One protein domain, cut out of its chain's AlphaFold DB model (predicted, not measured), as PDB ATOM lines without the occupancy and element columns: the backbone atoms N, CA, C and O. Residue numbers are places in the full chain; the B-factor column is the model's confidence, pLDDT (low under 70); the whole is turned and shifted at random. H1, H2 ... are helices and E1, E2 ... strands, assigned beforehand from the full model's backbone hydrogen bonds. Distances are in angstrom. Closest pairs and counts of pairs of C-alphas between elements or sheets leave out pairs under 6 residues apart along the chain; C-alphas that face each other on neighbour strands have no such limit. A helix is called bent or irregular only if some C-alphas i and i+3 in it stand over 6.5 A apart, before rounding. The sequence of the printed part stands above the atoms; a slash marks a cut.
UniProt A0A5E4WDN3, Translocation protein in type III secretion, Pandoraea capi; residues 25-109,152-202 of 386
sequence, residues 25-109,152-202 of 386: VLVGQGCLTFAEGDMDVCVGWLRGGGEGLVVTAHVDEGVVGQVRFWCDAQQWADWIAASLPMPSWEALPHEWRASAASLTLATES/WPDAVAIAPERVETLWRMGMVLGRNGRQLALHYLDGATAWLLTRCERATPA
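This is residues 25 to 109 and 152 to 202 of the 386 residues of the protein "Translocation protein in type III secretion" of Pandoraea capi (UniProt A0A5E4WDN3). A strongly twisted, curled sheet makes the body: its long strands E2 and E4 run side by side as a ribbon that folds back on itself, and E3 and E5 join its two ends. H1 and H2 pack on one face, the sheet curling round H1, and H3 packs on the opposite face. The printed part has 136 residues, in the order E1 E2 E3 H1 H2 E4 E5 H3, mixed in class with an antiparallel, branched sheet. It is compact, with a radius of gyration of the C-alphas of 14.3 A and spans of 43 by 34 by 32 A.

E2, residues 39 to 60, begins at C-alpha (38.431, -6.051, -54.233) and bends by 140 degrees at residue 56. E4, residues 154 to 175, bends by 153 degrees at residue 157. E1 holds residues 31 to 36, E3 64 to 71, 22.6 A long, and E5 178 to 187, 25.8 A long. H1 holds residues 73 to 80, H2 94 to 105, 19.0 A long, and H3 190 to 196, ending at C-alpha (52.882, -8.642, -53.729).

E1, E2 and E3 form a meander, each strand the antiparallel neighbour of the one before; N 34 and O 41 are 3.0 A apart, N 55 and O 69 2.8 A. E4 lies on the other side of E2, with N 46 and O 168 at 2.8 A. E5 pairs with E4, N 173 and O 180 at 2.9 A, and with E3, N 70 and O 183 at 2.8 A. H2 is irregular, C-alphas 95 and 98 being 7.2 A apart; its height over the sheet is 8.0 A. H2 touches H1 with residues 100 to 104 alone, about perpendicular at 73 degrees, closest at the C-alphas of Ile 80 and Thr 104, 6.6 A. The closest C-alphas of E1 and H3 are those of Leu 32 and Cys 196, 6.8 A. Every O i to N i+4 pair is within hydrogen-bond range in H1, 5 of 8 in H2 and 2 of 3 in H3.

The C-alphas farthest apart, of Gly 28 and Glu 95, are 44.9 A apart. Residues 110 to 151 are not printed, and C-alphas 109 and 152 are 12.1 A apart. The link H1 to H2 is long. pLDDT is under 70 at residues 61 to 63 and 109.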
ATOM      1  N   VAL A  25      59.136  -7.164 -48.902       82.81
ATOM      2  CA  VAL A  25      58.246  -6.878 -50.028       82.81
ATOM      3  C   VAL A  25      58.052  -5.377 -50.247       82.81
ATOM      4  O   VAL A  25      57.847  -4.932 -51.376       82.81
ATOM      5  N   LEU A  26      58.147  -4.577 -49.184       82.69
ATOM      6  CA  LEU A  26      58.038  -3.118 -49.249       82.69
ATOM      7  C   LEU A  26      59.403  -2.423 -49.364       82.69
ATOM      8  O   LEU A  26      59.536  -1.233 -49.071       82.69
ATOM      9  N   VAL A  27      60.445  -3.137 -49.782       82.19
ATOM     10  CA  VAL A  27      61.785  -2.563 -49.935       82.19
ATOM     11  C   VAL A  27      61.755  -1.403 -50.929       82.19
ATOM     12  O   VAL A  27      61.484  -1.571 -52.117       82.19
ATOM     13  N   GLY A  28      62.011  -0.190 -50.428       72.50
ATOM     14  CA  GLY A  28      62.005   1.040 -51.226       72.50
ATOM     15  C   GLY A  28      60.629   1.473 -51.725       72.50
ATOM     16  O   GLY A  28      60.528   2.515 -52.372       72.50
ATOM     17  N   GLN A  29      59.578   0.711 -51.416       78.44
ATOM     18  CA  GLN A  29      58.205   0.981 -51.818       78.44
ATOM     19  C   GLN A  29      57.348   1.192 -50.577       78.44
ATOM     20  O   GLN A  29      57.277   0.359 -49.684       78.44
ATOM     21  N   GLY A  30      56.667   2.329 -50.506       78.19
ATOM     22  CA  GLY A  30      55.819   2.636 -49.357       78.19
ATOM     23  C   GLY A  30      54.519   1.828 -49.304       78.19
ATOM     24  O   GLY A  30      53.932   1.674 -48.232       78.19
ATOM     25  N   CYS A  31      54.045   1.374 -50.466       88.94
ATOM     26  CA  CYS A  31      52.752   0.733 -50.646       88.94
ATOM     27  C   CYS A  31      52.735  -0.044 -51.973       88.94
ATOM     28  O   CYS A  31      53.337   0.392 -52.959       88.94
ATOM     29  N   LEU A  32      52.030  -1.171 -52.006       93.19
ATOM     30  CA  LEU A  32      51.790  -1.997 -53.189       93.19
ATOM     31  C   LEU A  32      50.290  -2.180 -53.398       93.19
ATOM     32  O   LEU A  32      49.534  -2.221 -52.434       93.19
ATOM     33  N   THR A  33      49.857  -2.332 -54.644       94.38
ATOM     34  CA  THR A  33      48.446  -2.531 -54.987       94.38
ATOM     35  C   THR A  33      48.255  -3.625 -56.032       94.38
ATOM     36  O   THR A  33      49.011  -3.730 -57.004       94.38
ATOM     37  N   PHE A  34      47.240  -4.457 -55.804       94.25
ATOM     38  CA  PHE A  34      46.761  -5.497 -56.709       94.25
ATOM     39  C   PHE A  34      45.243  -5.670 -56.546       94.25
ATOM     40  O   PHE A  34      44.659  -5.176 -55.585       94.25
ATOM     41  N   ALA A  35      44.608  -6.375 -57.480       93.44
ATOM     42  CA  ALA A  35      43.191  -6.720 -57.396       93.44
ATOM     43  C   ALA A  35      43.019  -8.192 -57.000       93.44
ATOM     44  O   ALA A  35      43.769  -9.048 -57.473       93.44
ATOM     45  N   GLU A  36      42.013  -8.485 -56.177       92.25
ATOM     46  CA  GLU A  36      41.574  -9.844 -55.856       92.25
ATOM     47  C   GLU A  36      40.051  -9.939 -56.022       92.25
ATOM     48  O   GLU A  36      39.290  -9.404 -55.216       92.25
ATOM     49  N   GLY A  37      39.598 -10.626 -57.076       90.00
ATOM     50  CA  GLY A  37      38.178 -10.684 -57.424       90.00
ATOM     51  C   GLY A  37      37.618  -9.285 -57.687       90.00
ATOM     52  O   GLY A  37      38.045  -8.603 -58.615       90.00
ATOM     53  N   ASP A  38      36.674  -8.868 -56.853       91.00
ATOM     54  CA  ASP A  38      36.032  -7.553 -56.872       91.00
ATOM     55  C   ASP A  38      36.652  -6.543 -55.880       91.00
ATOM     56  O   ASP A  38      36.120  -5.445 -55.706       91.00
ATOM     57  N   MET A  39      37.746  -6.910 -55.201       93.81
ATOM     58  CA  MET A  39      38.431  -6.051 -54.233       93.81
ATOM     59  C   MET A  39      39.696  -5.427 -54.815       93.81
ATOM     60  O   MET A  39      40.554  -6.121 -55.363       93.81
ATOM     61  N   ASP A  40      39.862  -4.130 -54.571       94.81
ATOM     62  CA  ASP A  40      41.155  -3.461 -54.679       94.81
ATOM     63  C   ASP A  40      41.914  -3.658 -53.362       94.81
ATOM     64  O   ASP A  40      41.424  -3.287 -52.294       94.81
ATOM     65  N   VAL A  41      43.110  -4.240 -53.415       95.81
ATOM     66  CA  VAL A  41      43.932  -4.513 -52.232       95.81
ATOM     67  C   VAL A  41      45.168  -3.630 -52.264       95.81
ATOM     68  O   VAL A  41      45.949  -3.661 -53.217       95.81
ATOM     69  N   CYS A  42      45.369  -2.859 -51.199       95.12
ATOM     70  CA  CYS A  42      46.573  -2.059 -50.995       95.12
ATOM     71  C   CYS A  42      47.328  -2.568 -49.767       95.12
ATOM     72  O   CYS A  42      46.758  -2.615 -48.684       95.12
ATOM     73  N   VAL A  43      48.601  -2.919 -49.916       95.06
ATOM     74  CA  VAL A  43      49.468  -3.462 -48.860       95.06
ATOM     75  C   VAL A  43      50.537  -2.439 -48.508       95.06
ATOM     76  O   VAL A  43      51.148  -1.844 -49.391       95.06
ATOM     77  N   GLY A  44      50.768  -2.218 -47.221       93.94
ATOM     78  CA  GLY A  44      51.589  -1.110 -46.755       93.94
ATOM     79  C   GLY A  44      51.775  -1.114 -45.245       93.94
ATOM     80  O   GLY A  44      51.264  -1.980 -44.532       93.94
ATOM     81  N   TRP A  45      52.465  -0.091 -44.750       92.94
ATOM     82  CA  TRP A  45      52.517   0.188 -43.320       92.94
ATOM     83  C   TRP A  45      51.251   0.908 -42.861       92.94
ATOM     84  O   TRP A  45      50.851   1.907 -43.460       92.94
ATOM     85  N   LEU A  46      50.667   0.421 -41.769       94.25
ATOM     86  CA  LEU A  46      49.512   0.993 -41.090       94.25
ATOM     87  C   LEU A  46      49.827   1.233 -39.612       94.25
ATOM     88  O   LEU A  46      50.446   0.396 -38.945       94.25
ATOM     89  N   ARG A  47      49.365   2.359 -39.072       94.56
ATOM     90  CA  ARG A  47      49.474   2.692 -37.652       94.56
ATOM     91  C   ARG A  47      48.113   2.529 -36.994       94.56
ATOM     92  O   ARG A  47      47.218   3.343 -37.181       94.56
ATOM     93  N   GLY A  48      47.969   1.497 -36.175       91.62
ATOM     94  CA  GLY A  48      46.686   1.194 -35.546       91.62
ATOM     95  C   GLY A  48      46.802   0.149 -34.452       91.62
ATOM     96  O   GLY A  48      47.889  -0.343 -34.149       91.62
ATOM     97  N   GLY A  49      45.673  -0.112 -33.808       93.56
ATOM     98  CA  GLY A  49      45.538  -0.875 -32.574       93.56
ATOM     99  C   GLY A  49      44.650  -0.125 -31.583       93.56
ATOM    100  O   GLY A  49      44.189   0.985 -31.849       93.56
ATOM    101  N   GLY A  50      44.456  -0.704 -30.409       96.19
ATOM    102  CA  GLY A  50      43.455  -0.297 -29.432       96.19
ATOM    103  C   GLY A  50      42.359  -1.349 -29.321       96.19
ATOM    104  O   GLY A  50      42.573  -2.515 -29.653       96.19
ATOM    105  N   GLU A  51      41.196  -0.936 -28.824       96.94
ATOM    106  CA  GLU A  51      39.996  -1.773 -28.836       96.94
ATOM    107  C   GLU A  51      39.519  -1.932 -30.285       96.94
ATOM    108  O   GLU A  51      39.390  -0.945 -31.007       96.94
ATOM    109  N   GLY A  52      39.278  -3.162 -30.720       97.12
ATOM    110  CA  GLY A  52      38.809  -3.447 -32.072       97.12
ATOM    111  C   GLY A  52      38.454  -4.915 -32.224       97.12
ATOM    112  O   GLY A  52      38.147  -5.592 -31.240       97.12
ATOM    113  N   LEU A  53      38.495  -5.406 -33.457       97.88
ATOM    114  CA  LEU A  53      38.173  -6.789 -33.784       97.88
ATOM    115  C   LEU A  53      39.404  -7.496 -34.332       97.88
ATOM    116  O   LEU A  53      40.120  -6.958 -35.173       97.88
ATOM    117  N   VAL A  54      39.624  -8.725 -33.879       98.12
ATOM    118  CA  VAL A  54      40.609  -9.627 -34.461       98.12
ATOM    119  C   VAL A  54      39.907 -10.630 -35.354       98.12
ATOM    120  O   VAL A  54      39.094 -11.431 -34.893       98.12
ATOM    121  N   VAL A  55      40.239 -10.574 -36.639       97.69
ATOM    122  CA  VAL A  55      39.784 -11.490 -37.681       97.69
ATOM    123  C   VAL A  55      40.805 -12.614 -37.789       97.69
ATOM    124  O   VAL A  55      41.974 -12.374 -38.085       97.69
ATOM    125  N   THR A  56      40.365 -13.843 -37.543       97.62
ATOM    126  CA  THR A  56      41.163 -15.052 -37.759       97.62
ATOM    127  C   THR A  56      40.718 -15.700 -39.058       97.62
ATOM    128  O   THR A  56      39.532 -15.990 -39.227       97.62
ATOM    129  N   ALA A  57      41.665 -15.933 -39.958       96.19
ATOM    130  CA  ALA A  57      41.422 -16.543 -41.252       96.19
ATOM    131  C   ALA A  57      42.326 -17.753 -41.483       96.19
ATOM    132  O   ALA A  57      43.426 -17.842 -40.933       96.19
ATOM    133  N   HIS A  58      41.847 -18.682 -42.299       94.31
ATOM    134  CA  HIS A  58      42.616 -19.818 -42.781       94.31
ATOM    135  C   HIS A  58      43.061 -19.586 -44.218       94.31
ATOM    136  O   HIS A  58      42.330 -19.010 -45.019       94.31
ATOM    137  N   VAL A  59      44.256 -20.065 -44.539       90.12
ATOM    138  CA  VAL A  59      44.834 -20.019 -45.879       90.12
ATOM    139  C   VAL A  59      45.301 -21.423 -46.221       90.12
ATOM    140  O   VAL A  59      46.039 -22.036 -45.449       90.12
ATOM    141  N   ASP A  60      44.880 -21.945 -47.367       82.69
ATOM    142  CA  ASP A  60      45.443 -23.177 -47.908       82.69
ATOM    143  C   ASP A  60      46.700 -22.851 -48.727       82.69
ATOM    144  O   ASP A  60      46.616 -22.284 -49.825       82.69
ATOM    145  N   GLU A  61      47.858 -23.192 -48.157       66.94
ATOM    146  CA  GLU A  61      49.187 -23.122 -48.782       66.94
ATOM    147  C   GLU A  61      49.766 -24.543 -48.997       66.94
ATOM    148  O   GLU A  61      50.978 -24.751 -48.965       66.94
ATOM    149  N   GLY A  62      48.903 -25.560 -49.139       65.44
ATOM    150  CA  GLY A  62      49.269 -26.985 -49.140       65.44
ATOM    151  C   GLY A  62      49.230 -27.630 -47.745       65.44
ATOM    152  O   GLY A  62      49.129 -28.852 -47.624       65.44
ATOM    153  N   VAL A  63      49.250 -26.807 -46.693       66.00
ATOM    154  CA  VAL A  63      48.804 -27.100 -45.322       66.00
ATOM    155  C   VAL A  63      47.943 -25.914 -44.889       66.00
ATOM    156  O   VAL A  63      48.251 -24.779 -45.250       66.00
ATOM    157  N   VAL A  64      46.876 -26.157 -44.120       71.81
ATOM    158  CA  VAL A  64      46.024 -25.077 -43.597       71.81
ATOM    159  C   VAL A  64      46.840 -24.214 -42.633       71.81
ATOM    160  O   VAL A  64      47.111 -24.612 -41.498       71.81
ATOM    161  N   GLY A  65      47.252 -23.041 -43.108       82.94
ATOM    162  CA  GLY A  65      47.845 -21.975 -42.318       82.94
ATOM    163  C   GLY A  65      46.760 -21.106 -41.687       82.94
ATOM    164  O   GLY A  65      45.644 -21.006 -42.198       82.94
ATOM    165  N   GLN A  66      47.084 -20.462 -40.571       92.38
ATOM    166  CA  GLN A  66      46.222 -19.475 -39.924       92.38
ATOM    167  C   GLN A  66      46.878 -18.102 -40.030       92.38
ATOM    168  O   GLN A  66      48.092 -17.997 -39.884       92.38
ATOM    169  N   VAL A  67      46.082 -17.059 -40.244       95.12
ATOM    170  CA  VAL A  67      46.508 -15.658 -40.203       95.12
ATOM    171  C   VAL A  67      45.541 -14.838 -39.355       95.12
ATOM    172  O   VAL A  67      44.333 -15.091 -39.347       95.12
ATOM    173  N   ARG A  68      46.073 -13.871 -38.606       96.94
ATOM    174  CA  ARG A  68      45.293 -12.965 -37.760       96.94
ATOM    175  C   ARG A  68      45.503 -11.516 -38.172       96.94
ATOM    176  O   ARG A  68      46.635 -11.059 -38.332       96.94
ATOM    177  N   PHE A  69      44.398 -10.782 -38.248       97.69
ATOM    178  CA  PHE A  69      44.387  -9.344 -38.488       97.69
ATOM    179  C   PHE A  69      43.620  -8.619 -37.397       97.69
ATOM    180  O   PHE A  69      42.641  -9.150 -36.889       97.69
ATOM    181  N   TRP A  70      44.016  -7.390 -37.088       98.12
ATOM    182  CA  TRP A  70      43.213  -6.457 -36.303       98.12
ATOM    183  C   TRP A  70      42.564  -5.412 -37.214       98.12
ATOM    184  O   TRP A  70      43.209  -4.920 -38.142       98.12
ATOM    185  N   CYS A  71      41.320  -5.042 -36.934       97.81
ATOM    186  CA  CYS A  71      40.630  -3.929 -37.576       97.81
ATOM    187  C   CYS A  71      39.789  -3.124 -36.586       97.81
ATOM    188  O   CYS A  71      39.419  -3.597 -35.508       97.81
ATOM    189  N   ASP A  72      39.468  -1.893 -36.978       97.12
ATOM    190  CA  ASP A  72      38.524  -1.060 -36.245       97.12
ATOM    191  C   ASP A  72      37.101  -1.640 -36.345       97.12
ATOM    192  O   ASP A  72      36.640  -2.029 -37.422       97.12
ATOM    193  N   ALA A  73      36.396  -1.701 -35.213       96.88
ATOM    194  CA  ALA A  73      35.079  -2.331 -35.136       96.88
ATOM    195  C   ALA A  73      34.005  -1.576 -35.937       96.88
ATOM    196  O   ALA A  73      33.117  -2.211 -36.511       96.88
ATOM    197  N   GLN A  74      34.085  -0.242 -35.997       95.88
ATOM    198  CA  GLN A  74      33.145   0.567 -36.770       95.88
ATOM    199  C   GLN A  74      33.434   0.438 -38.263       95.88
ATOM    200  O   GLN A  74      32.517   0.197 -39.044       95.88
ATOM    201  N   GLN A  75      34.708   0.512 -38.654       96.12
ATOM    202  CA  GLN A  75      35.111   0.302 -40.040       96.12
ATOM    203  C   GLN A  75      34.688  -1.085 -40.543       96.12
ATOM    204  O   GLN A  75      34.214  -1.222 -41.671       96.12
ATOM    205  N   TRP A  76      34.816  -2.113 -39.701       97.31
ATOM    206  CA  TRP A  76      34.331  -3.450 -40.014       97.31
ATOM    207  C   TRP A  76      32.806  -3.501 -40.170       97.31
ATOM    208  O   TRP A  76      32.326  -4.079 -41.143       97.31
ATOM    209  N   ALA A  77      32.039  -2.868 -39.275       96.00
ATOM    210  CA  ALA A  77      30.579  -2.808 -39.390       96.00
ATOM    211  C   ALA A  77      30.143  -2.136 -40.708       96.00
ATOM    212  O   ALA A  77      29.310  -2.680 -41.435       96.00
ATOM    213  N   ASP A  78      30.772  -1.015 -41.069       95.44
ATOM    214  CA  ASP A  78      30.521  -0.304 -42.328       95.44
ATOM    215  C   ASP A  78      30.906  -1.160 -43.555       95.44
ATOM    216  O   ASP A  78      30.214  -1.163 -44.584       95.44
ATOM    217  N   TRP A  79      31.992  -1.935 -43.446       96.00
ATOM    218  CA  TRP A  79      32.451  -2.866 -44.480       96.00
ATOM    219  C   TRP A  79      31.443  -3.983 -44.756       96.00
ATOM    220  O   TRP A  79      31.129  -4.255 -45.918       96.00
ATOM    221  N   ILE A  80      30.881  -4.608 -43.720       94.44
ATOM    222  CA  ILE A  80      29.920  -5.706 -43.899       94.44
ATOM    223  C   ILE A  80      28.490  -5.227 -44.171       94.44
ATOM    224  O   ILE A  80      27.677  -6.016 -44.651       94.44
ATOM    225  N   ALA A  81      28.182  -3.945 -43.938       92.25
ATOM    226  CA  ALA A  81      26.822  -3.398 -43.965       92.25
ATOM    227  C   ALA A  81      26.026  -3.665 -45.258       92.25
ATOM    228  O   ALA A  81      24.799  -3.713 -45.208       92.25
ATOM    229  N   ALA A  82      26.682  -3.854 -46.412       89.69
ATOM    230  CA  ALA A  82      25.980  -4.194 -47.655       89.69
ATOM    231  C   ALA A  82      25.403  -5.617 -47.660       89.69
ATOM    232  O   ALA A  82      24.358  -5.842 -48.263       89.69
ATOM    233  N   SER A  83      26.072  -6.567 -47.007       91.12
ATOM    234  CA  SER A  83      25.641  -7.969 -46.934       91.12
ATOM    235  C   SER A  83      24.895  -8.257 -45.634       91.12
ATOM    236  O   SER A  83      23.962  -9.056 -45.614       91.12
ATOM    237  N   LEU A  84      25.292  -7.584 -44.554       91.19
ATOM    238  CA  LEU A  84      24.706  -7.712 -43.231       91.19
ATOM    239  C   LEU A  84      24.547  -6.315 -42.612       91.19
ATOM    240  O   LEU A  84      25.476  -5.827 -41.973       91.19
ATOM    241  N   PRO A  85      23.401  -5.636 -42.813       89.44
ATOM    242  CA  PRO A  85      23.187  -4.285 -42.300       89.44
ATOM    243  C   PRO A  85      23.075  -4.292 -40.772       89.44
ATOM    244  O   PRO A  85      22.085  -4.761 -40.211       89.44
ATOM    245  N   MET A  86      24.083  -3.754 -40.090       91.38
ATOM    246  CA  MET A  86      24.116  -3.647 -38.631       91.38
ATOM    247  C   MET A  86      24.941  -2.431 -38.191       91.38
ATOM    248  O   MET A  86      25.913  -2.089 -38.860       91.38
ATOM    249  N   PRO A  87      24.564  -1.759 -37.088       88.75
ATOM    250  CA  PRO A  87      25.184  -0.493 -36.700       88.75
ATOM    251  C   PRO A  87      26.544  -0.647 -36.007       88.75
ATOM    252  O   PRO A  87      27.359   0.266 -36.088       88.75
ATOM    253  N   SER A  88      26.781  -1.756 -35.298       93.44
ATOM    254  CA  SER A  88      28.025  -2.005 -34.559       93.44
ATOM    255  C   SER A  88      28.203  -3.488 -34.244       93.44
ATOM    256  O   SER A  88      27.230  -4.243 -34.257       93.44
ATOM    257  N   TRP A  89      29.425  -3.901 -33.900       91.75
ATOM    258  CA  TRP A  89      29.750  -5.273 -33.492       91.75
ATOM    259  C   TRP A  89      28.848  -5.817 -32.370       91.75
ATOM    260  O   TRP A  89      28.409  -6.963 -32.420       91.75
ATOM    261  N   GLU A  90      28.522  -4.998 -31.371       94.00
ATOM    262  CA  GLU A  90      27.694  -5.383 -30.221       94.00
ATOM    263  C   GLU A  90      26.253  -5.715 -30.620       94.00
ATOM    264  O   GLU A  90      25.576  -6.462 -29.914       94.00
ATOM    265  N   ALA A  91      25.789  -5.176 -31.749       92.88
ATOM    266  CA  ALA A  91      24.473  -5.469 -32.297       92.88
ATOM    267  C   ALA A  91      24.420  -6.808 -33.056       92.88
ATOM    268  O   ALA A  91      23.327  -7.236 -33.425       92.88
ATOM    269  N   LEU A  92      25.561  -7.475 -33.296       93.31
ATOM    270  CA  LEU A  92      25.613  -8.758 -33.998       93.31
ATOM    271  C   LEU A  92      25.153  -9.914 -33.098       93.31
ATOM    272  O   LEU A  92      25.813 -10.199 -32.088       93.31
ATOM    273  N   PRO A  93      24.105 -10.662 -33.488       93.94
ATOM    274  CA  PRO A  93      23.738 -11.888 -32.796       93.94
ATOM    275  C   PRO A  93      24.880 -12.907 -32.820       93.94
ATOM    276  O   PRO A  93      25.580 -13.067 -33.825       93.94
ATOM    277  N   HIS A  94      25.078 -13.623 -31.713       91.50
ATOM    278  CA  HIS A  94      26.199 -14.557 -31.574       91.50
ATOM    279  C   HIS A  94      26.176 -15.647 -32.657       91.50
ATOM    280  O   HIS A  94      27.218 -16.036 -33.181       91.50
ATOM    281  N   GLU A  95      24.985 -16.114 -33.019       93.06
ATOM    282  CA  GLU A  95      24.730 -17.101 -34.064       93.06
ATOM    283  C   GLU A  95      25.189 -16.663 -35.463       93.06
ATOM    284  O   GLU A  95      25.427 -17.517 -36.313       93.06
ATOM    285  N   TRP A  96      25.347 -15.360 -35.714       93.69
ATOM    286  CA  TRP A  96      25.737 -14.822 -37.022       93.69
ATOM    287  C   TRP A  96      27.228 -14.493 -37.120       93.69
ATOM    288  O   TRP A  96      27.703 -14.131 -38.192       93.69
ATOM    289  N   ARG A  97      27.994 -14.656 -36.034       94.25
ATOM    290  CA  ARG A  97      29.428 -14.317 -35.991       94.25
ATOM    291  C   ARG A  97      30.268 -15.096 -36.993       94.25
ATOM    292  O   ARG A  97      31.143 -14.510 -37.614       94.25
ATOM    293  N   ALA A  98      29.988 -16.386 -37.174       92.75
ATOM    294  CA  ALA A  98      30.691 -17.205 -38.161       92.75
ATOM    295  C   ALA A  98      30.409 -16.712 -39.590       92.75
ATOM    296  O   ALA A  98      31.333 -16.512 -40.367       92.75
ATOM    297  N   SER A  99      29.145 -16.423 -39.912       93.50
ATOM    298  CA  SER A  99      28.769 -15.873 -41.219       93.50
ATOM    299  C   SER A  99      29.370 -14.486 -41.457       93.50
ATOM    300  O   SER A  99      29.858 -14.209 -42.547       93.50
ATOM    301  N   ALA A 100      29.376 -13.623 -40.439       94.44
ATOM    302  CA  ALA A 100      29.989 -12.303 -40.519       94.44
ATOM    303  C   ALA A 100      31.516 -12.386 -40.700       94.44
ATOM    304  O   ALA A 100      32.083 -11.600 -41.457       94.44
ATOM    305  N   ALA A 101      32.174 -13.365 -40.063       95.31
ATOM    306  CA  ALA A 101      33.584 -13.653 -40.303       95.31
ATOM    307  C   ALA A 101      33.811 -14.022 -41.776       95.31
ATOM    308  O   ALA A 101      34.539 -13.297 -42.446       95.31
ATOM    309  N   SER A 102      33.111 -15.025 -42.318       94.19
ATOM    310  CA  SER A 102      33.295 -15.458 -43.716       94.19
ATOM    311  C   SER A 102      33.043 -14.337 -44.729       94.19
ATOM    312  O   SER A 102      33.768 -14.207 -45.711       94.19
ATOM    313  N   LEU A 103      32.080 -13.449 -44.466       94.56
ATOM    314  CA  LEU A 103      31.813 -12.281 -45.315       94.56
ATOM    315  C   LEU A 103      32.915 -11.210 -45.276       94.56
ATOM    316  O   LEU A 103      32.973 -10.370 -46.171       94.56
ATOM    317  N   THR A 104      33.784 -11.213 -44.263       95.31
ATOM    318  CA  THR A 104      34.805 -10.169 -44.081       95.31
ATOM    319  C   THR A 104      35.827 -10.173 -45.217       95.31
ATOM    320  O   THR A 104      36.196  -9.103 -45.695       95.31
ATOM    321  N   LEU A 105      36.253 -11.362 -45.660       94.56
ATOM    322  CA  LEU A 105      37.267 -11.549 -46.706       94.56
ATOM    323  C   LEU A 105      36.713 -12.188 -47.988       94.56
ATOM    324  O   LEU A 105      37.474 -12.388 -48.931       94.56
ATOM    325  N   ALA A 106      35.414 -12.501 -48.040       92.69
ATOM    326  CA  ALA A 106      34.787 -13.107 -49.210       92.69
ATOM    327  C   ALA A 106      34.946 -12.221 -50.449       92.69
ATOM    328  O   ALA A 106      34.599 -11.040 -50.403       92.69
ATOM    329  N   THR A 107      35.410 -12.804 -51.552       89.88
ATOM    330  CA  THR A 107      35.399 -12.216 -52.896       89.88
ATOM    331  C   THR A 107      34.087 -12.547 -53.599       89.88
ATOM    332  O   THR A 107      33.540 -13.642 -53.436       89.88
ATOM    333  N   GLU A 108      33.556 -11.621 -54.395       81.12
ATOM    334  CA  GLU A 108      32.487 -11.975 -55.323       81.12
ATOM    335  C   GLU A 108      33.110 -12.827 -56.431       81.12
ATOM    336  O   GLU A 108      33.905 -12.355 -57.243       81.12
ATOM    337  N   SER A 109      32.785 -14.121 -56.444       57.78
ATOM    338  CA  SER A 109      33.063 -14.974 -57.594       57.78
ATOM    339  C   SER A 109      32.358 -14.341 -58.788       57.78
ATOM    340  O   SER A 109      31.127 -14.388 -58.862       57.78
ATOM    341  N   TRP A 152      43.212 -17.320 -51.393       91.62
ATOM    342  CA  TRP A 152      42.886 -16.131 -50.611       91.62
ATOM    343  C   TRP A 152      42.401 -16.551 -49.210       91.62
ATOM    344  O   TRP A 152      41.702 -17.563 -49.115       91.62
ATOM    345  N   PRO A 153      42.751 -15.822 -48.132       93.56
ATOM    346  CA  PRO A 153      42.313 -16.146 -46.777       93.56
ATOM    347  C   PRO A 153      40.787 -16.181 -46.625       93.56
ATOM    348  O   PRO A 153      40.096 -15.225 -46.974       93.56
ATOM    349  N   ASP A 154      40.281 -17.248 -46.007       93.81
ATOM    350  CA  ASP A 154      38.882 -17.376 -45.592       93.81
ATOM    351  C   ASP A 154      38.751 -17.093 -44.092       93.81
ATOM    352  O   ASP A 154      39.333 -17.786 -43.251       93.81
ATOM    353  N   ALA A 155      38.019 -16.038 -43.744       95.62
ATOM    354  CA  ALA A 155      37.835 -15.622 -42.363       95.62
ATOM    355  C   ALA A 155      36.837 -16.544 -41.645       95.62
ATOM    356  O   ALA A 155      35.678 -16.673 -42.028       95.62
ATOM    357  N   VAL A 156      37.282 -17.163 -40.552       95.81
ATOM    358  CA  VAL A 156      36.519 -18.191 -39.824       95.81
ATOM    359  C   VAL A 156      36.024 -17.723 -38.463       95.81
ATOM    360  O   VAL A 156      35.052 -18.260 -37.931       95.81
ATOM    361  N   ALA A 157      36.684 -16.725 -37.878       96.12
ATOM    362  CA  ALA A 157      36.303 -16.175 -36.591       96.12
ATOM    363  C   ALA A 157      36.618 -14.686 -36.517       96.12
ATOM    364  O   ALA A 157      37.597 -14.205 -37.087       96.12
ATOM    365  N   ILE A 158      35.797 -13.971 -35.758       96.44
ATOM    366  CA  ILE A 158      36.027 -12.579 -35.405       96.44
ATOM    367  C   ILE A 158      35.669 -12.376 -33.932       96.44
ATOM    368  O   ILE A 158      34.643 -12.875 -33.457       96.44
ATOM    369  N   ALA A 159      36.542 -11.701 -33.193       96.75
ATOM    370  CA  ALA A 159      36.380 -11.494 -31.759       96.75
ATOM    371  C   ALA A 159      36.880 -10.108 -31.337       96.75
ATOM    372  O   ALA A 159      37.844  -9.617 -31.921       96.75
ATOM    373  N   PRO A 160      36.265  -9.479 -30.319       96.88
ATOM    374  CA  PRO A 160      36.780  -8.242 -29.765       96.88
ATOM    375  C   PRO A 160      38.084  -8.513 -29.017       96.88
ATOM    376  O   PRO A 160      38.145  -9.392 -28.156       96.88
ATOM    377  N   GLU A 161      39.120  -7.752 -29.338       97.44
ATOM    378  CA  GLU A 161      40.427  -7.869 -28.699       97.44
ATOM    379  C   GLU A 161      41.117  -6.504 -28.689       97.44
ATOM    380  O   GLU A 161      41.019  -5.721 -29.642       97.44
ATOM    381  N   ARG A 162      41.831  -6.224 -27.597       96.81
ATOM    382  CA  ARG A 162      42.663  -5.033 -27.483       96.81
ATOM    383  C   ARG A 162      44.074  -5.351 -27.951       96.81
ATOM    384  O   ARG A 162      44.760  -6.162 -27.334       96.81
ATOM    385  N   VAL A 163      44.530  -4.650 -28.979       96.19
ATOM    386  CA  VAL A 163      45.892  -4.778 -29.513       96.19
ATOM    387  C   VAL A 163      46.696  -3.519 -29.203       96.19
ATOM    388  O   VAL A 163      46.152  -2.423 -29.111       96.19
ATOM    389  N   GLU A 164      48.007  -3.650 -29.016       96.19
ATOM    390  CA  GLU A 164      48.889  -2.497 -28.843       96.19
ATOM    391  C   GLU A 164      48.937  -1.628 -30.112       96.19
ATOM    392  O   GLU A 164      49.161  -2.137 -31.214       96.19
ATOM    393  N   THR A 165      48.753  -0.316 -29.946       94.62
ATOM    394  CA  THR A 165      48.804   0.657 -31.043       94.62
ATOM    395  C   THR A 165      50.240   0.895 -31.495       94.62
ATOM    396  O   THR A 165      50.986   1.643 -30.860       94.62
ATOM    397  N   LEU A 166      50.620   0.305 -32.626       94.88
ATOM    398  CA  LEU A 166      51.956   0.439 -33.199       94.88
ATOM    399  C   LEU A 166      51.933   0.339 -34.729       94.88
ATOM    400  O   LEU A 166      50.901   0.050 -35.334       94.88
ATOM    401  N   TRP A 167      53.065   0.647 -35.360       93.69
ATOM    402  CA  TRP A 167      53.229   0.493 -36.804       93.69
ATOM    403  C   TRP A 167      53.365  -0.981 -37.165       93.69
ATOM    404  O   TRP A 167      54.260  -1.657 -36.663       93.69
ATOM    405  N   ARG A 168      52.496  -1.466 -38.046       92.75
ATOM    406  CA  ARG A 168      52.521  -2.840 -38.548       92.75
ATOM    407  C   ARG A 168      52.346  -2.831 -40.050       92.75
ATOM    408  O   ARG A 168      51.737  -1.919 -40.606       92.75
ATOM    409  N   MET A 169      52.827  -3.884 -40.686       92.50
ATOM    410  CA  MET A 169      52.342  -4.233 -42.006       92.50
ATOM    411  C   MET A 169      50.840  -4.516 -41.954       92.50
ATOM    412  O   MET A 169      50.307  -5.000 -40.954       92.50
ATOM    413  N   GLY A 170      50.141  -4.203 -43.030       94.06
ATOM    414  CA  GLY A 170      48.727  -4.496 -43.160       94.06
ATOM    415  C   GLY A 170      48.238  -4.265 -44.576       94.06
ATOM    416  O   GLY A 170      49.011  -3.932 -45.477       94.06
ATOM    417  N   MET A 171      46.941  -4.457 -44.761       95.69
ATOM    418  CA  MET A 171      46.277  -4.231 -46.032       95.69
ATOM    419  C   MET A 171      45.002  -3.422 -45.850       95.69
ATOM    420  O   MET A 171      44.307  -3.563 -44.849       95.69
ATOM    421  N   VAL A 172      44.687  -2.579 -46.823       97.00
ATOM    422  CA  VAL A 172      43.383  -1.932 -46.947       97.00
ATOM    423  C   VAL A 172      42.656  -2.593 -48.103       97.00
ATOM    424  O   VAL A 172      43.151  -2.591 -49.231       97.00
ATOM    425  N   LEU A 173      41.491  -3.157 -47.807       97.06
ATOM    426  CA  LEU A 173      40.566  -3.691 -48.798       97.06
ATOM    427  C   LEU A 173      39.630  -2.574 -49.246       97.06
ATOM    428  O   LEU A 173      39.056  -1.887 -48.403       97.06
ATOM    429  N   GLY A 174      39.466  -2.398 -50.551       95.50
ATOM    430  CA  GLY A 174      38.530  -1.468 -51.169       95.50
ATOM    431  C   GLY A 174      37.457  -2.218 -51.950       95.50
ATOM    432  O   GLY A 174      37.776  -3.058 -52.784       95.50
ATOM    433  N   ARG A 175      36.181  -1.906 -51.702       94.50
ATOM    434  CA  ARG A 175      35.039  -2.477 -52.439       94.50
ATOM    435  C   ARG A 175      33.886  -1.489 -52.487       94.50
ATOM    436  O   ARG A 175      33.368  -1.085 -51.445       94.50
ATOM    437  N   ASN A 176      33.430  -1.131 -53.689       90.25
ATOM    438  CA  ASN A 176      32.266  -0.254 -53.896       90.25
ATOM    439  C   ASN A 176      32.322   1.043 -53.055       90.25
ATOM    440  O   ASN A 176      31.340   1.438 -52.431       90.25
ATOM    441  N   GLY A 177      33.502   1.673 -52.980       89.25
ATOM    442  CA  GLY A 177      33.733   2.905 -52.211       89.25
ATOM    443  C   GLY A 177      33.872   2.730 -50.693       89.25
ATOM    444  O   GLY A 177      34.121   3.713 -49.999       89.25
ATOM    445  N   ARG A 178      33.749   1.506 -50.167       93.88
ATOM    446  CA  ARG A 178      34.006   1.173 -48.759       93.88
ATOM    447  C   ARG A 178      35.429   0.670 -48.593       93.88
ATOM    448  O   ARG A 178      35.993   0.102 -49.529       93.88
ATOM    449  N   GLN A 179      35.989   0.878 -47.405       95.62
ATOM    450  CA  GLN A 179      37.350   0.467 -47.087       95.62
ATOM    451  C   GLN A 179      37.416  -0.238 -45.739       95.62
ATOM    452  O   GLN A 179      36.811   0.234 -44.779       95.62
ATOM    453  N   LEU A 180      38.200  -1.312 -45.666       97.44
ATOM    454  CA  LEU A 180      38.527  -2.014 -44.427       97.44
ATOM    455  C   LEU A 180      40.043  -2.118 -44.273       97.44
ATOM    456  O   LEU A 180      40.701  -2.748 -45.097       97.44
ATOM    457  N   ALA A 181      40.591  -1.516 -43.221       97.44
ATOM    458  CA  ALA A 181      41.994  -1.650 -42.861       97.44
ATOM    459  C   ALA A 181      42.187  -2.884 -41.969       97.44
ATOM    460  O   ALA A 181      41.520  -3.049 -40.950       97.44
ATOM    461  N   LEU A 182      43.117  -3.746 -42.365       97.69
ATOM    462  CA  LEU A 182      43.474  -4.995 -41.709       97.69
ATOM    463  C   LEU A 182      44.958  -4.942 -41.339       97.69
ATOM    464  O   LEU A 182      45.835  -5.053 -42.196       97.69
ATOM    465  N   HIS A 183      45.249  -4.770 -40.056       96.75
ATOM    466  CA  HIS A 183      46.608  -4.769 -39.521       96.75
ATOM    467  C   HIS A 183      47.058  -6.205 -39.283       96.75
ATOM    468  O   HIS A 183      46.425  -6.920 -38.511       96.75
ATOM    469  N   TYR A 184      48.154  -6.627 -39.906       95.50
ATOM    470  CA  TYR A 184      48.695  -7.967 -39.713       95.50
ATOM    471  C   TYR A 184      49.210  -8.140 -38.276       95.50
ATOM    472  O   TYR A 184      49.982  -7.315 -37.776       95.50
ATOM    473  N   LEU A 185      48.772  -9.208 -37.606       94.94
ATOM    474  CA  LEU A 185      49.217  -9.551 -36.256       94.94
ATOM    475  C   LEU A 185      50.260 -10.661 -36.287       94.94
ATOM    476  O   LEU A 185      51.385 -10.455 -35.833       94.94
ATOM    477  N   ASP A 186      49.872 -11.821 -36.809       93.56
ATOM    478  CA  ASP A 186      50.681 -13.031 -36.865       93.56
ATOM    479  C   ASP A 186      50.093 -14.036 -37.876       93.56
ATOM    480  O   ASP A 186      48.968 -13.869 -38.363       93.56
ATOM    481  N   GLY A 187      50.868 -15.080 -38.190       91.75
ATOM    482  CA  GLY A 187      50.422 -16.223 -38.982       91.75
ATOM    483  C   GLY A 187      51.087 -16.383 -40.351       91.75
ATOM    484  O   GLY A 187      52.240 -16.006 -40.552       91.75
ATOM    485  N   ALA A 188      50.372 -17.025 -41.275       90.12
ATOM    486  CA  ALA A 188      50.848 -17.331 -42.620       90.12
ATOM    487  C   ALA A 188      50.929 -16.071 -43.499       90.12
ATOM    488  O   ALA A 188      49.984 -15.279 -43.563       90.12
ATOM    489  N   THR A 189      52.050 -15.911 -44.207       89.44
ATOM    490  CA  THR A 189      52.329 -14.748 -45.065       89.44
ATOM    491  C   THR A 189      52.599 -15.099 -46.525       89.44
ATOM    492  O   THR A 189      52.588 -14.187 -47.351       89.44
ATOM    493  N   ALA A 190      52.821 -16.370 -46.885       88.38
ATOM    494  CA  ALA A 190      53.271 -16.724 -48.234       88.38
ATOM    495  C   ALA A 190      52.245 -16.331 -49.311       88.38
ATOM    496  O   ALA A 190      52.623 -15.777 -50.343       88.38
ATOM    497  N   TRP A 191      50.949 -16.496 -49.032       90.31
ATOM    498  CA  TRP A 191      49.854 -16.046 -49.899       90.31
ATOM    499  C   TRP A 191      49.897 -14.554 -50.246       90.31
ATOM    500  O   TRP A 191      49.517 -14.175 -51.361       90.31
ATOM    501  N   LEU A 192      50.342 -13.717 -49.304       90.69
ATOM    502  CA  LEU A 192      50.448 -12.271 -49.474       90.69
ATOM    503  C   LEU A 192      51.737 -11.923 -50.211       90.69
ATOM    504  O   LEU A 192      51.694 -11.153 -51.165       90.69
ATOM    505  N   LEU A 193      52.856 -12.549 -49.828       89.56
ATOM    506  CA  LEU A 193      54.153 -12.375 -50.489       89.56
ATOM    507  C   LEU A 193      54.042 -12.655 -51.997       89.56
ATOM    508  O   LEU A 193      54.388 -11.798 -52.806       89.56
ATOM    509  N   THR A 194      53.458 -13.794 -52.388       89.19
ATOM    510  CA  THR A 194      53.279 -14.172 -53.803       89.19
ATOM    511  C   THR A 194      52.398 -13.193 -54.588       89.19
ATOM    512  O   THR A 194      52.607 -12.988 -55.785       89.19
ATOM    513  N   ARG A 195      51.402 -12.572 -53.946       90.94
ATOM    514  CA  ARG A 195      50.568 -11.541 -54.587       90.94
ATOM    515  C   ARG A 195      51.328 -10.232 -54.735       90.94
ATOM    516  O   ARG A 195      51.281  -9.611 -55.795       90.94
ATOM    517  N   CYS A 196      52.073  -9.846 -53.707       90.88
ATOM    518  CA  CYS A 196      52.882  -8.642 -53.729       90.88
ATOM    519  C   CYS A 196      54.019  -8.692 -54.760       90.88
ATOM    520  O   CYS A 196      54.316  -7.661 -55.355       90.88
ATOM    521  N   GLU A 197      54.584  -9.867 -55.056       88.25
ATOM    522  CA  GLU A 197      55.552 -10.046 -56.155       88.25
ATOM    523  C   GLU A 197      55.007  -9.606 -57.525       88.25
ATOM    524  O   GLU A 197      55.773  -9.230 -58.411       88.25
ATOM    525  N   ARG A 198      53.683  -9.658 -57.716       87.88
ATOM    526  CA  ARG A 198      52.996  -9.284 -58.964       87.88
ATOM    527  C   ARG A 198      52.269  -7.941 -58.863       87.88
ATOM    528  O   ARG A 198      51.619  -7.531 -59.823       87.88
ATOM    529  N   ALA A 199      52.336  -7.290 -57.705       91.62
ATOM    530  CA  ALA A 199      51.640  -6.045 -57.437       91.62
ATOM    531  C   ALA A 199      52.344  -4.854 -58.095       91.62
ATOM    532  O   ALA A 199      53.515  -4.903 -58.475       91.62
ATOM    533  N   THR A 200      51.616  -3.749 -58.212       90.88
ATOM    534  CA  THR A 200      52.155  -2.486 -58.723       90.88
ATOM    535  C   THR A 200      52.478  -1.539 -57.566       90.88
ATOM    536  O   THR A 200      51.719  -1.488 -56.595       90.88
ATOM    537  N   PRO A 201      53.586  -0.781 -57.620       87.94
ATOM    538  CA  PRO A 201      53.883   0.209 -56.595       87.94
ATOM    539  C   PRO A 201      52.860   1.342 -56.547       87.94
ATOM    540  O   PRO A 201      52.497   1.910 -57.576       87.94
ATOM    541  N   ALA A 202      52.456   1.728 -55.338       82.81
ATOM    542  CA  ALA A 202      51.649   2.913 -55.096       82.81
ATOM    543  C   ALA A 202      52.513   4.043 -54.518       82.81
ATOM    544  O   ALA A 202      53.257   3.872 -53.554       82.81
TER     545      ALA A 202